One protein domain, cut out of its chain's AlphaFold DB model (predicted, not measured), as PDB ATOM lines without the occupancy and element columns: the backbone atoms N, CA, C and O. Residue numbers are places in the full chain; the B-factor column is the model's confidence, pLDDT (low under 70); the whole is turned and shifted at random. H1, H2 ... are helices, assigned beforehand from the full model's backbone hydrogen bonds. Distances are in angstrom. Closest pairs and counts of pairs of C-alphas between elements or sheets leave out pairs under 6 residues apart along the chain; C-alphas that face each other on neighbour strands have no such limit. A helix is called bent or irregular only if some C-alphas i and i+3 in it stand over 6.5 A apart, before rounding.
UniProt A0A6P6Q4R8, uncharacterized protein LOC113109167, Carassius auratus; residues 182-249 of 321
ATOM      1  N   PHE A 182     -41.872 130.817  48.236       86.44
ATOM      2  CA  PHE A 182     -42.513 132.135  48.258       86.44
ATOM      3  C   PHE A 182     -42.587 132.779  46.869       86.44
ATOM      4  O   PHE A 182     -42.980 133.944  46.757       86.44
ATOM      5  N   LEU A 183     -42.142 132.068  45.835       89.69
ATOM      6  CA  LEU A 183     -42.096 132.539  44.458       89.69
ATOM      7  C   LEU A 183     -43.050 131.719  43.588       89.69
ATOM      8  O   LEU A 183     -43.469 130.626  43.958       89.69
ATOM      9  N   ASP A 184     -43.403 132.284  42.441       91.00
ATOM     10  CA  ASP A 184     -44.317 131.666  41.486       91.00
ATOM     11  C   ASP A 184     -43.617 130.524  40.727       91.00
ATOM     12  O   ASP A 184     -42.455 130.649  40.339       91.00
ATOM     13  N   ASP A 185     -44.297 129.396  40.533       89.31
ATOM     14  CA  ASP A 185     -43.737 128.202  39.889       89.31
ATOM     15  C   ASP A 185     -43.891 128.204  38.357       89.31
ATOM     16  O   ASP A 185     -43.519 127.239  37.688       89.31
ATOM     17  N   SER A 186     -44.360 129.308  37.771       91.19
ATOM     18  CA  SER A 186     -44.452 129.491  36.325       91.19
ATOM     19  C   SER A 186     -43.267 130.267  35.757       91.19
ATOM     20  O   SER A 186     -42.952 131.377  36.184       91.19
ATOM     21  N   VAL A 187     -42.676 129.747  34.677       90.50
ATOM     22  CA  VAL A 187     -41.626 130.440  33.903       90.50
ATOM     23  C   VAL A 187     -42.094 131.824  33.421       90.50
ATOM     24  O   VAL A 187     -41.306 132.767  33.361       90.50
ATOM     25  N   ALA A 188     -43.390 131.983  33.124       91.12
ATOM     26  CA  ALA A 188     -43.959 133.237  32.627       91.12
ATOM     27  C   ALA A 188     -43.929 134.389  33.650       91.12
ATOM     28  O   ALA A 188     -44.116 135.551  33.272       91.12
ATOM     29  N   SER A 189     -43.697 134.071  34.923       90.56
ATOM     30  CA  SER A 189     -43.654 135.022  36.034       90.56
ATOM     31  C   SER A 189     -42.302 135.726  36.178       90.56
ATOM     32  O   SER A 189     -42.186 136.643  36.985       90.56
ATOM     33  N   TYR A 190     -41.306 135.342  35.373       91.44
ATOM     34  CA  TYR A 190     -39.930 135.836  35.454       91.44
ATOM     35  C   TYR A 190     -39.523 136.579  34.174       91.44
ATOM     36  O   TYR A 190     -38.802 136.055  33.321       91.44
ATOM     37  N   LYS A 191     -40.042 137.796  33.995       89.88
ATOM     38  CA  LYS A 191     -39.859 138.583  32.758       89.88
ATOM     39  C   LYS A 191     -38.671 139.534  32.826       89.88
ATOM     40  O   LYS A 191     -38.144 139.929  31.786       89.88
ATOM     41  N   ALA A 192     -38.271 139.924  34.029       86.06
ATOM     42  CA  ALA A 192     -37.184 140.856  34.263       86.06
ATOM     43  C   ALA A 192     -35.803 140.183  34.200       86.06
ATOM     44  O   ALA A 192     -34.801 140.887  34.058       86.06
ATOM     45  N   ILE A 193     -35.722 138.847  34.264       88.50
ATOM     46  CA  ILE A 193     -34.475 138.092  34.062       88.50
ATOM     47  C   ILE A 193     -34.224 137.865  32.555       88.50
ATOM     48  O   ILE A 193     -34.948 137.100  31.911       88.50
ATOM     49  N   PRO A 194     -33.166 138.450  31.959       87.19
ATOM     50  CA  PRO A 194     -32.915 138.285  30.530       87.19
ATOM     51  C   PRO A 194     -32.543 136.840  30.176       87.19
ATOM     52  O   PRO A 194     -31.604 136.275  30.747       87.19
ATOM     53  N   GLY A 195     -33.249 136.268  29.198       88.06
ATOM     54  CA  GLY A 195     -33.075 134.882  28.745       88.06
ATOM     55  C   GLY A 195     -33.877 133.850  29.542       88.06
ATOM     56  O   GLY A 195     -33.846 132.672  29.210       88.06
ATOM     57  N   PHE A 196     -34.633 134.257  30.566       91.88
ATOM     58  CA  PHE A 196     -35.400 133.308  31.380       91.88
ATOM     59  C   PHE A 196     -36.588 132.685  30.636       91.88
ATOM     60  O   PHE A 196     -36.972 131.557  30.913       91.88
ATOM     61  N   THR A 197     -37.116 133.367  29.618       90.12
ATOM     62  CA  THR A 197     -38.158 132.831  28.726       90.12
ATOM     63  C   THR A 197     -37.712 131.606  27.925       90.12
ATOM     64  O   THR A 197     -38.554 130.921  27.356       90.12
ATOM     65  N   GLU A 198     -36.404 131.353  27.840       90.38
ATOM     66  CA  GLU A 198     -35.828 130.191  27.154       90.38
ATOM     67  C   GLU A 198     -35.731 128.960  28.069       90.38
ATOM     68  O   GLU A 198     -35.369 127.884  27.599       90.38
ATOM     69  N   VAL A 199     -36.045 129.099  29.364       93.19
ATOM     70  CA  VAL A 199     -36.019 127.987  30.319       93.19
ATOM     71  C   VAL A 199     -37.117 126.974  29.967       93.19
ATOM     72  O   VAL A 199     -38.299 127.336  29.961       93.19
ATOM     73  N   PRO A 200     -36.764 125.699  29.720       94.94
ATOM     74  CA  PRO A 200     -37.750 124.647  29.512       94.94
ATOM     75  C   PRO A 200     -38.616 124.436  30.759       94.94
ATOM     76  O   PRO A 200     -38.118 124.416  31.887       94.94
ATOM     77  N   GLY A 201     -39.927 124.279  30.564       93.56
ATOM     78  CA  GLY A 201     -40.875 124.132  31.674       93.56
ATOM     79  C   GLY A 201     -40.628 122.881  32.523       93.56
ATOM     80  O   GLY A 201     -40.814 122.922  33.733       93.56
ATOM     81  N   ASP A 202     -40.145 121.800  31.917       94.56
ATOM     82  CA  ASP A 202     -39.769 120.552  32.585       94.56
ATOM     83  C   ASP A 202     -38.500 120.690  33.442       94.56
ATOM     84  O   ASP A 202     -38.457 120.169  34.563       94.56
ATOM     85  N   GLU A 203     -37.493 121.434  32.968       95.50
ATOM     86  CA  GLU A 203     -36.321 121.796  33.776       95.50
ATOM     87  C   GLU A 203     -36.742 122.654  34.980       95.50
ATOM     88  O   GLU A 203     -36.332 122.397  36.118       95.50
ATOM     89  N   PHE A 204     -37.608 123.644  34.751       95.38
ATOM     90  CA  PHE A 204     -38.088 124.533  35.805       95.38
ATOM     91  C   PHE A 204     -38.933 123.805  36.857       95.38
ATOM     92  O   PHE A 204     -38.688 123.940  38.058       95.38
ATOM     93  N   ASP A 205     -39.857 122.955  36.413       95.44
ATOM     94  CA  ASP A 205     -40.660 122.093  37.278       95.44
ATOM     95  C   ASP A 205     -39.782 121.165  38.118       95.44
ATOM     96  O   ASP A 205     -40.002 120.999  39.322       95.44
ATOM     97  N   SER A 206     -38.758 120.570  37.502       95.06
ATOM     98  CA  SER A 206     -37.815 119.690  38.194       95.06
ATOM     99  C   SER A 206     -37.031 120.443  39.269       95.06
ATOM    100  O   SER A 206     -36.837 119.924  40.375       95.06
ATOM    101  N   TYR A 207     -36.617 121.680  38.979       95.62
ATOM    102  CA  TYR A 207     -35.990 122.560  39.960       95.62
ATOM    103  C   TYR A 207     -36.923 122.845  41.147       95.62
ATOM    104  O   TYR A 207     -36.543 122.573  42.290       95.62
ATOM    105  N   PHE A 208     -38.147 123.311  40.883       94.25
ATOM    106  CA  PHE A 208     -39.108 123.716  41.914       94.25
ATOM    107  C   PHE A 208     -39.593 122.554  42.782       94.25
ATOM    108  O   PHE A 208     -39.694 122.685  44.002       94.25
ATOM    109  N   LYS A 209     -39.884 121.405  42.168       93.62
ATOM    110  CA  LYS A 209     -40.543 120.278  42.848       93.62
ATOM    111  C   LYS A 209     -39.553 119.286  43.452       93.62
ATOM    112  O   LYS A 209     -39.880 118.630  44.440       93.62
ATOM    113  N   THR A 210     -38.352 119.170  42.880       93.88
ATOM    114  CA  THR A 210     -37.403 118.109  43.248       93.88
ATOM    115  C   THR A 210     -36.082 118.660  43.763       93.88
ATOM    116  O   THR A 210     -35.737 118.427  44.923       93.88
ATOM    117  N   PHE A 211     -35.329 119.386  42.932       93.75
ATOM    118  CA  PHE A 211     -33.935 119.711  43.244       93.75
ATOM    119  C   PHE A 211     -33.788 120.789  44.321       93.75
ATOM    120  O   PHE A 211     -33.002 120.605  45.251       93.75
ATOM    121  N   GLY A 212     -34.569 121.870  44.248       92.56
ATOM    122  CA  GLY A 212     -34.566 122.933  45.254       92.56
ATOM    123  C   GLY A 212     -34.936 122.416  46.654       92.56
ATOM    124  O   GLY A 212     -34.129 122.542  47.579       92.56
ATOM    125  N   PRO A 213     -36.094 121.746  46.829       92.31
ATOM    126  CA  PRO A 213     -36.488 121.190  48.124       92.31
ATOM    127  C   PRO A 213     -35.541 120.099  48.641       92.31
ATOM    128  O   PRO A 213     -35.359 119.952  49.850       92.31
ATOM    129  N   ALA A 214     -34.936 119.301  47.753       92.06
ATOM    130  CA  ALA A 214     -33.935 118.313  48.152       92.06
ATOM    131  C   ALA A 214     -32.659 118.975  48.693       92.06
ATOM    132  O   ALA A 214     -32.159 118.540  49.729       92.06
ATOM    133  N   ALA A 215     -32.175 120.044  48.054       91.00
ATOM    134  CA  ALA A 215     -30.999 120.777  48.523       91.00
ATOM    135  C   ALA A 215     -31.217 121.412  49.900       91.00
ATOM    136  O   ALA A 215     -30.338 121.328  50.753       91.00
ATOM    137  N   LEU A 216     -32.406 121.970  50.155       90.00
ATOM    138  CA  LEU A 216     -32.743 122.513  51.474       90.00
ATOM    139  C   LEU A 216     -32.773 121.437  52.563       90.00
ATOM    140  O   LEU A 216     -32.262 121.667  53.654       90.00
ATOM    141  N   ARG A 217     -33.329 120.253  52.270       88.81
ATOM    142  CA  ARG A 217     -33.348 119.126  53.220       88.81
ATOM    143  C   ARG A 217     -31.956 118.561  53.501       88.81
ATOM    144  O   ARG A 217     -31.722 118.056  54.591       88.81
ATOM    145  N   ALA A 218     -31.062 118.618  52.518       87.19
ATOM    146  CA  ALA A 218     -29.692 118.134  52.648       87.19
ATOM    147  C   ALA A 218     -28.759 119.134  53.356       87.19
ATOM    148  O   ALA A 218     -27.683 118.737  53.793       87.19
ATOM    149  N   ALA A 219     -29.145 120.409  53.468       86.25
ATOM    150  CA  ALA A 219     -28.344 121.456  54.092       86.25
ATOM    151  C   ALA A 219     -28.595 121.517  55.617       86.25
ATOM    152  O   ALA A 219     -29.664 121.970  56.029       86.25
ATOM    153  N   PRO A 220     -27.620 121.154  56.480       73.81
ATOM    154  CA  PRO A 220     -27.822 121.092  57.937       73.81
ATOM    155  C   PRO A 220     -28.193 122.438  58.576       73.81
ATOM    156  O   PRO A 220     -28.895 122.485  59.578       73.81
ATOM    157  N   SER A 221     -27.729 123.540  57.986       75.06
ATOM    158  CA  SER A 221     -27.990 124.914  58.431       75.06
ATOM    159  C   SER A 221     -29.090 125.618  57.630       75.06
ATOM    160  O   SER A 221     -29.320 126.812  57.816       75.06
ATOM    161  N   GLY A 222     -29.720 124.928  56.670       73.69
ATOM    162  CA  GLY A 222     -30.609 125.546  55.680       73.69
ATOM    163  C   GLY A 222     -29.898 126.498  54.703       73.69
ATOM    164  O   GLY A 222     -30.552 127.129  53.871       73.69
ATOM    165  N   VAL A 223     -28.566 126.615  54.778       77.75
ATOM    166  CA  VAL A 223     -27.754 127.410  53.854       77.75
ATOM    167  C   VAL A 223     -27.247 126.509  52.736       77.75
ATOM    168  O   VAL A 223     -26.473 125.585  52.971       77.75
ATOM    169  N   VAL A 224     -27.677 126.802  51.511       84.75
ATOM    170  CA  VAL A 224     -27.215 126.119  50.300       84.75
ATOM    171  C   VAL A 224     -26.088 126.933  49.675       84.75
ATOM    172  O   VAL A 224     -26.253 128.128  49.413       84.75
ATOM    173  N   ASP A 225     -24.950 126.287  49.425       88.62
ATOM    174  CA  ASP A 225     -23.900 126.850  48.578       88.62
ATOM    175  C   ASP A 225     -24.394 126.860  47.126       88.62
ATOM    176  O   ASP A 225     -24.565 125.809  46.504       88.62
ATOM    177  N   LEU A 226     -24.678 128.056  46.604       89.38
ATOM    178  CA  LEU A 226     -25.256 128.221  45.272       89.38
ATOM    179  C   LEU A 226     -24.277 127.835  44.157       89.38
ATOM    180  O   LEU A 226     -24.734 127.405  43.103       89.38
ATOM    181  N   ASP A 227     -22.964 127.973  44.363       89.00
ATOM    182  CA  ASP A 227     -21.975 127.560  43.361       89.00
ATOM    183  C   ASP A 227     -21.987 126.040  43.218       89.00
ATOM    184  O   ASP A 227     -22.266 125.523  42.136       89.00
ATOM    185  N   VAL A 228     -21.822 125.325  44.335       90.88
ATOM    186  CA  VAL A 228     -21.831 123.853  44.351       90.88
ATOM    187  C   VAL A 228     -23.164 123.298  43.846       90.88
ATOM    188  O   VAL A 228     -23.193 122.331  43.082       90.88
ATOM    189  N   PHE A 229     -24.276 123.918  44.247       94.00
ATOM    190  CA  PHE A 229     -25.613 123.498  43.842       94.00
ATOM    191  C   PHE A 229     -25.834 123.622  42.328       94.00
ATOM    192  O   PHE A 229     -26.220 122.643  41.686       94.00
ATOM    193  N   TRP A 230     -25.570 124.795  41.742       95.06
ATOM    194  CA  TRP A 230     -25.796 125.019  40.309       95.06
ATOM    195  C   TRP A 230     -24.739 124.347  39.425       95.06
ATOM    196  O   TRP A 230     -25.052 123.955  38.302       95.06
ATOM    197  N   ASP A 231     -23.513 124.152  39.918       94.06
ATOM    198  CA  ASP A 231     -22.508 123.324  39.242       94.06
ATOM    199  C   ASP A 231     -22.958 121.860  39.160       94.06
ATOM    200  O   ASP A 231     -22.921 121.259  38.084       94.06
ATOM    201  N   GLY A 232     -23.459 121.302  40.266       93.12
ATOM    202  CA  GLY A 232     -23.908 119.909  40.333       93.12
ATOM    203  C   GLY A 232     -25.156 119.595  39.498       93.12
ATOM    204  O   GLY A 232     -25.418 118.428  39.200       93.12
ATOM    205  N   LEU A 233     -25.927 120.614  39.105       94.19
ATOM    206  CA  LEU A 233     -27.141 120.459  38.300       94.19
ATOM    207  C   LEU A 233     -26.947 120.787  36.820       94.19
ATOM    208  O   LEU A 233     -27.883 120.592  36.051       94.19
ATOM    209  N   GLN A 234     -25.755 121.202  36.391       92.88
ATOM    210  CA  GLN A 234     -25.519 121.663  35.022       92.88
ATOM    211  C   GLN A 234     -25.883 120.630  33.940       92.88
ATOM    212  O   GLN A 234     -26.355 121.013  32.875       92.88
ATOM    213  N   GLU A 235     -25.696 119.335  34.197       93.19
ATOM    214  CA  GLU A 235     -26.055 118.277  33.236       93.19
ATOM    215  C   GLU A 235     -27.564 118.011  33.160       93.19
ATOM    216  O   GLU A 235     -28.054 117.543  32.136       93.19
ATOM    217  N   ARG A 236     -28.304 118.284  34.242       94.88
ATOM    218  CA  ARG A 236     -29.741 117.973  34.357       94.88
ATOM    219  C   ARG A 236     -30.627 119.184  34.096       94.88
ATOM    220  O   ARG A 236     -31.737 119.018  33.614       94.88
ATOM    221  N   LEU A 237     -30.137 120.367  34.455       95.75
ATOM    222  CA  LEU A 237     -30.795 121.664  34.336       95.75
ATOM    223  C   LEU A 237     -29.852 122.658  33.634       95.75
ATOM    224  O   LEU A 237     -29.420 123.640  34.257       95.75
ATOM    225  N   PRO A 238     -29.435 122.394  32.385       94.44
ATOM    226  CA  PRO A 238     -28.437 123.210  31.701       94.44
ATOM    227  C   PRO A 238     -28.851 124.679  31.578       94.44
ATOM    228  O   PRO A 238     -28.013 125.565  31.795       94.44
ATOM    229  N   VAL A 239     -30.125 124.965  31.280       94.38
ATOM    230  CA  VAL A 239     -30.568 126.344  31.036       94.38
ATOM    231  C   VAL A 239     -30.652 127.135  32.351       94.38
ATOM    232  O   VAL A 239     -29.924 128.131  32.460       94.38
ATOM    233  N   PRO A 240     -31.389 126.698  33.398       93.56
ATOM    234  CA  PRO A 240     -31.409 127.367  34.698       93.56
ATOM    235  C   PRO A 240     -30.024 127.509  35.325       93.56
ATOM    236  O   PRO A 240     -29.709 128.582  35.834       93.56
ATOM    237  N   SER A 241     -29.168 126.483  35.244       93.88
ATOM    238  CA  SER A 241     -27.822 126.539  35.834       93.88
ATOM    239  C   SER A 241     -26.953 127.599  35.160       93.88
ATOM    240  O   SER A 241     -26.226 128.334  35.831       93.88
ATOM    241  N   SER A 242     -27.047 127.732  33.833       93.25
ATOM    242  CA  SER A 242     -26.311 128.767  33.097       93.25
ATOM    243  C   SER A 242     -26.766 130.185  33.466       93.25
ATOM    244  O   SER A 242     -25.931 131.078  33.647       93.25
ATOM    245  N   LEU A 243     -28.077 130.390  33.635       92.56
ATOM    246  CA  LEU A 243     -28.650 131.674  34.036       92.56
ATOM    247  C   LEU A 243     -28.324 131.992  35.498       92.56
ATOM    248  O   LEU A 243     -27.938 133.121  35.800       92.56
ATOM    249  N   ALA A 244     -28.384 130.998  36.387       91.31
ATOM    250  CA  ALA A 244     -28.018 131.145  37.789       91.31
ATOM    251  C   ALA A 244     -26.567 131.610  37.934       91.31
ATOM    252  O   ALA A 244     -26.305 132.616  38.589       91.31
ATOM    253  N   LYS A 245     -25.626 130.953  37.243       89.38
ATOM    254  CA  LYS A 245     -24.210 131.362  37.223       89.38
ATOM    255  C   LYS A 245     -24.021 132.788  36.708       89.38
ATOM    256  O   LYS A 245     -23.163 133.512  37.204       89.38
ATOM    257  N   ARG A 246     -24.820 133.203  35.722       85.88
ATOM    258  CA  ARG A 246     -24.747 134.548  35.139       85.88
ATOM    259  C   ARG A 246     -25.287 135.626  36.079       85.88
ATOM    260  O   ARG A 246     -24.737 136.723  36.100       85.88
ATOM    261  N   TYR A 247     -26.365 135.339  36.809       85.31
ATOM    262  CA  TYR A 247     -27.140 136.375  37.498       85.31
ATOM    263  C   TYR A 247     -27.091 136.334  39.027       85.31
ATOM    264  O   TYR A 247     -27.368 137.364  39.642       85.31
ATOM    265  N   LYS A 248     -26.698 135.219  39.660       82.19
ATOM    266  CA  LYS A 248     -26.668 135.104  41.134       82.19
ATOM    267  C   LYS A 248     -25.760 136.141  41.802       82.19
ATOM    268  O   LYS A 248     -26.096 136.654  42.867       82.19
ATOM    269  N   ASP A 249     -24.670 136.484  41.116       72.62
ATOM    270  CA  ASP A 249     -23.674 137.478  41.525       72.62
ATOM    271  C   ASP A 249     -23.632 138.674  40.562       72.62
ATOM    272  O   ASP A 249     -22.627 139.384  40.494       72.62
TER     273      ASP A 249
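Overview. This is residues 182 to 249 of the 321 residues of the protein "uncharacterized protein LOC113109167" of Carassius auratus (UniProt A0A6P6Q4R8). A long, kinked helix, H1, runs along the length of the domain, with a short helical hairpin of H2 and H3 set steeply to it on one side. A winding stretch with no named element, residues 182 to 200, lies at the end where H1 begins, and residues 217 to 222 stick out at the other end. The printed part has 68 residues with three named helices, H1, H2 and H3 in chain order, and no named strand; its class is all helix. It is compact, with a radius of gyration of the C-alphas of 11.8 A, and elongated, spanning 33 by 21 by 21 A.

Arrangement. H1, residues 201 to 218, has a kink of 26 degrees near residue 210 and is irregular, but only just: C-alphas 209 and 212 are 7.0 A apart. H3, residues 238 to 247, and H1 only just touch, only at their ends, with 3 pairs of C-alphas within 8 A. H1 touches H3 with residues 203 to 204 alone; the closest C-alphas of the two helices, those of Phe 204 and Pro 240, are 7.3 A apart. H1 and H3 run the same way at a steep tilt of 68 degrees, only just short of about perpendicular. H2, residues 226 to 232, and H1 are close but not clearly touching, with the C-alphas of Ala 215 and Phe 229 closest at 7.6 A. They run opposite ways at a steep tilt of 65 degrees. H2 and H3 form a helical hairpin: they touch, with the C-alphas of Trp 230 and Ser 241 closest at 5.1 A, and run opposite ways at a shallow tilt of 24 degrees. In H2 and H3 every O i to N i+4 pair is within hydrogen-bond range; in H1, 12 of 14 are.

Along the chain. H1 measures 24.5 A from C-alpha 201 at (-40.875, 124.132, 31.674) to C-alpha 218. H2 measures 9.8 A and H3 14.4 A, ending with C-alpha 247 at (-27.140, 136.375, 37.498).

Size, cuts and confidence. The two C-alphas farthest apart, those of Thr 197 and Pro 220, are 33.1 A apart. The printed part has no cut. The link from H1 to H2 is short and that from H2 to H3 tight. The mean pLDDT of the printed part is 90.2, and no printed residue is under 70.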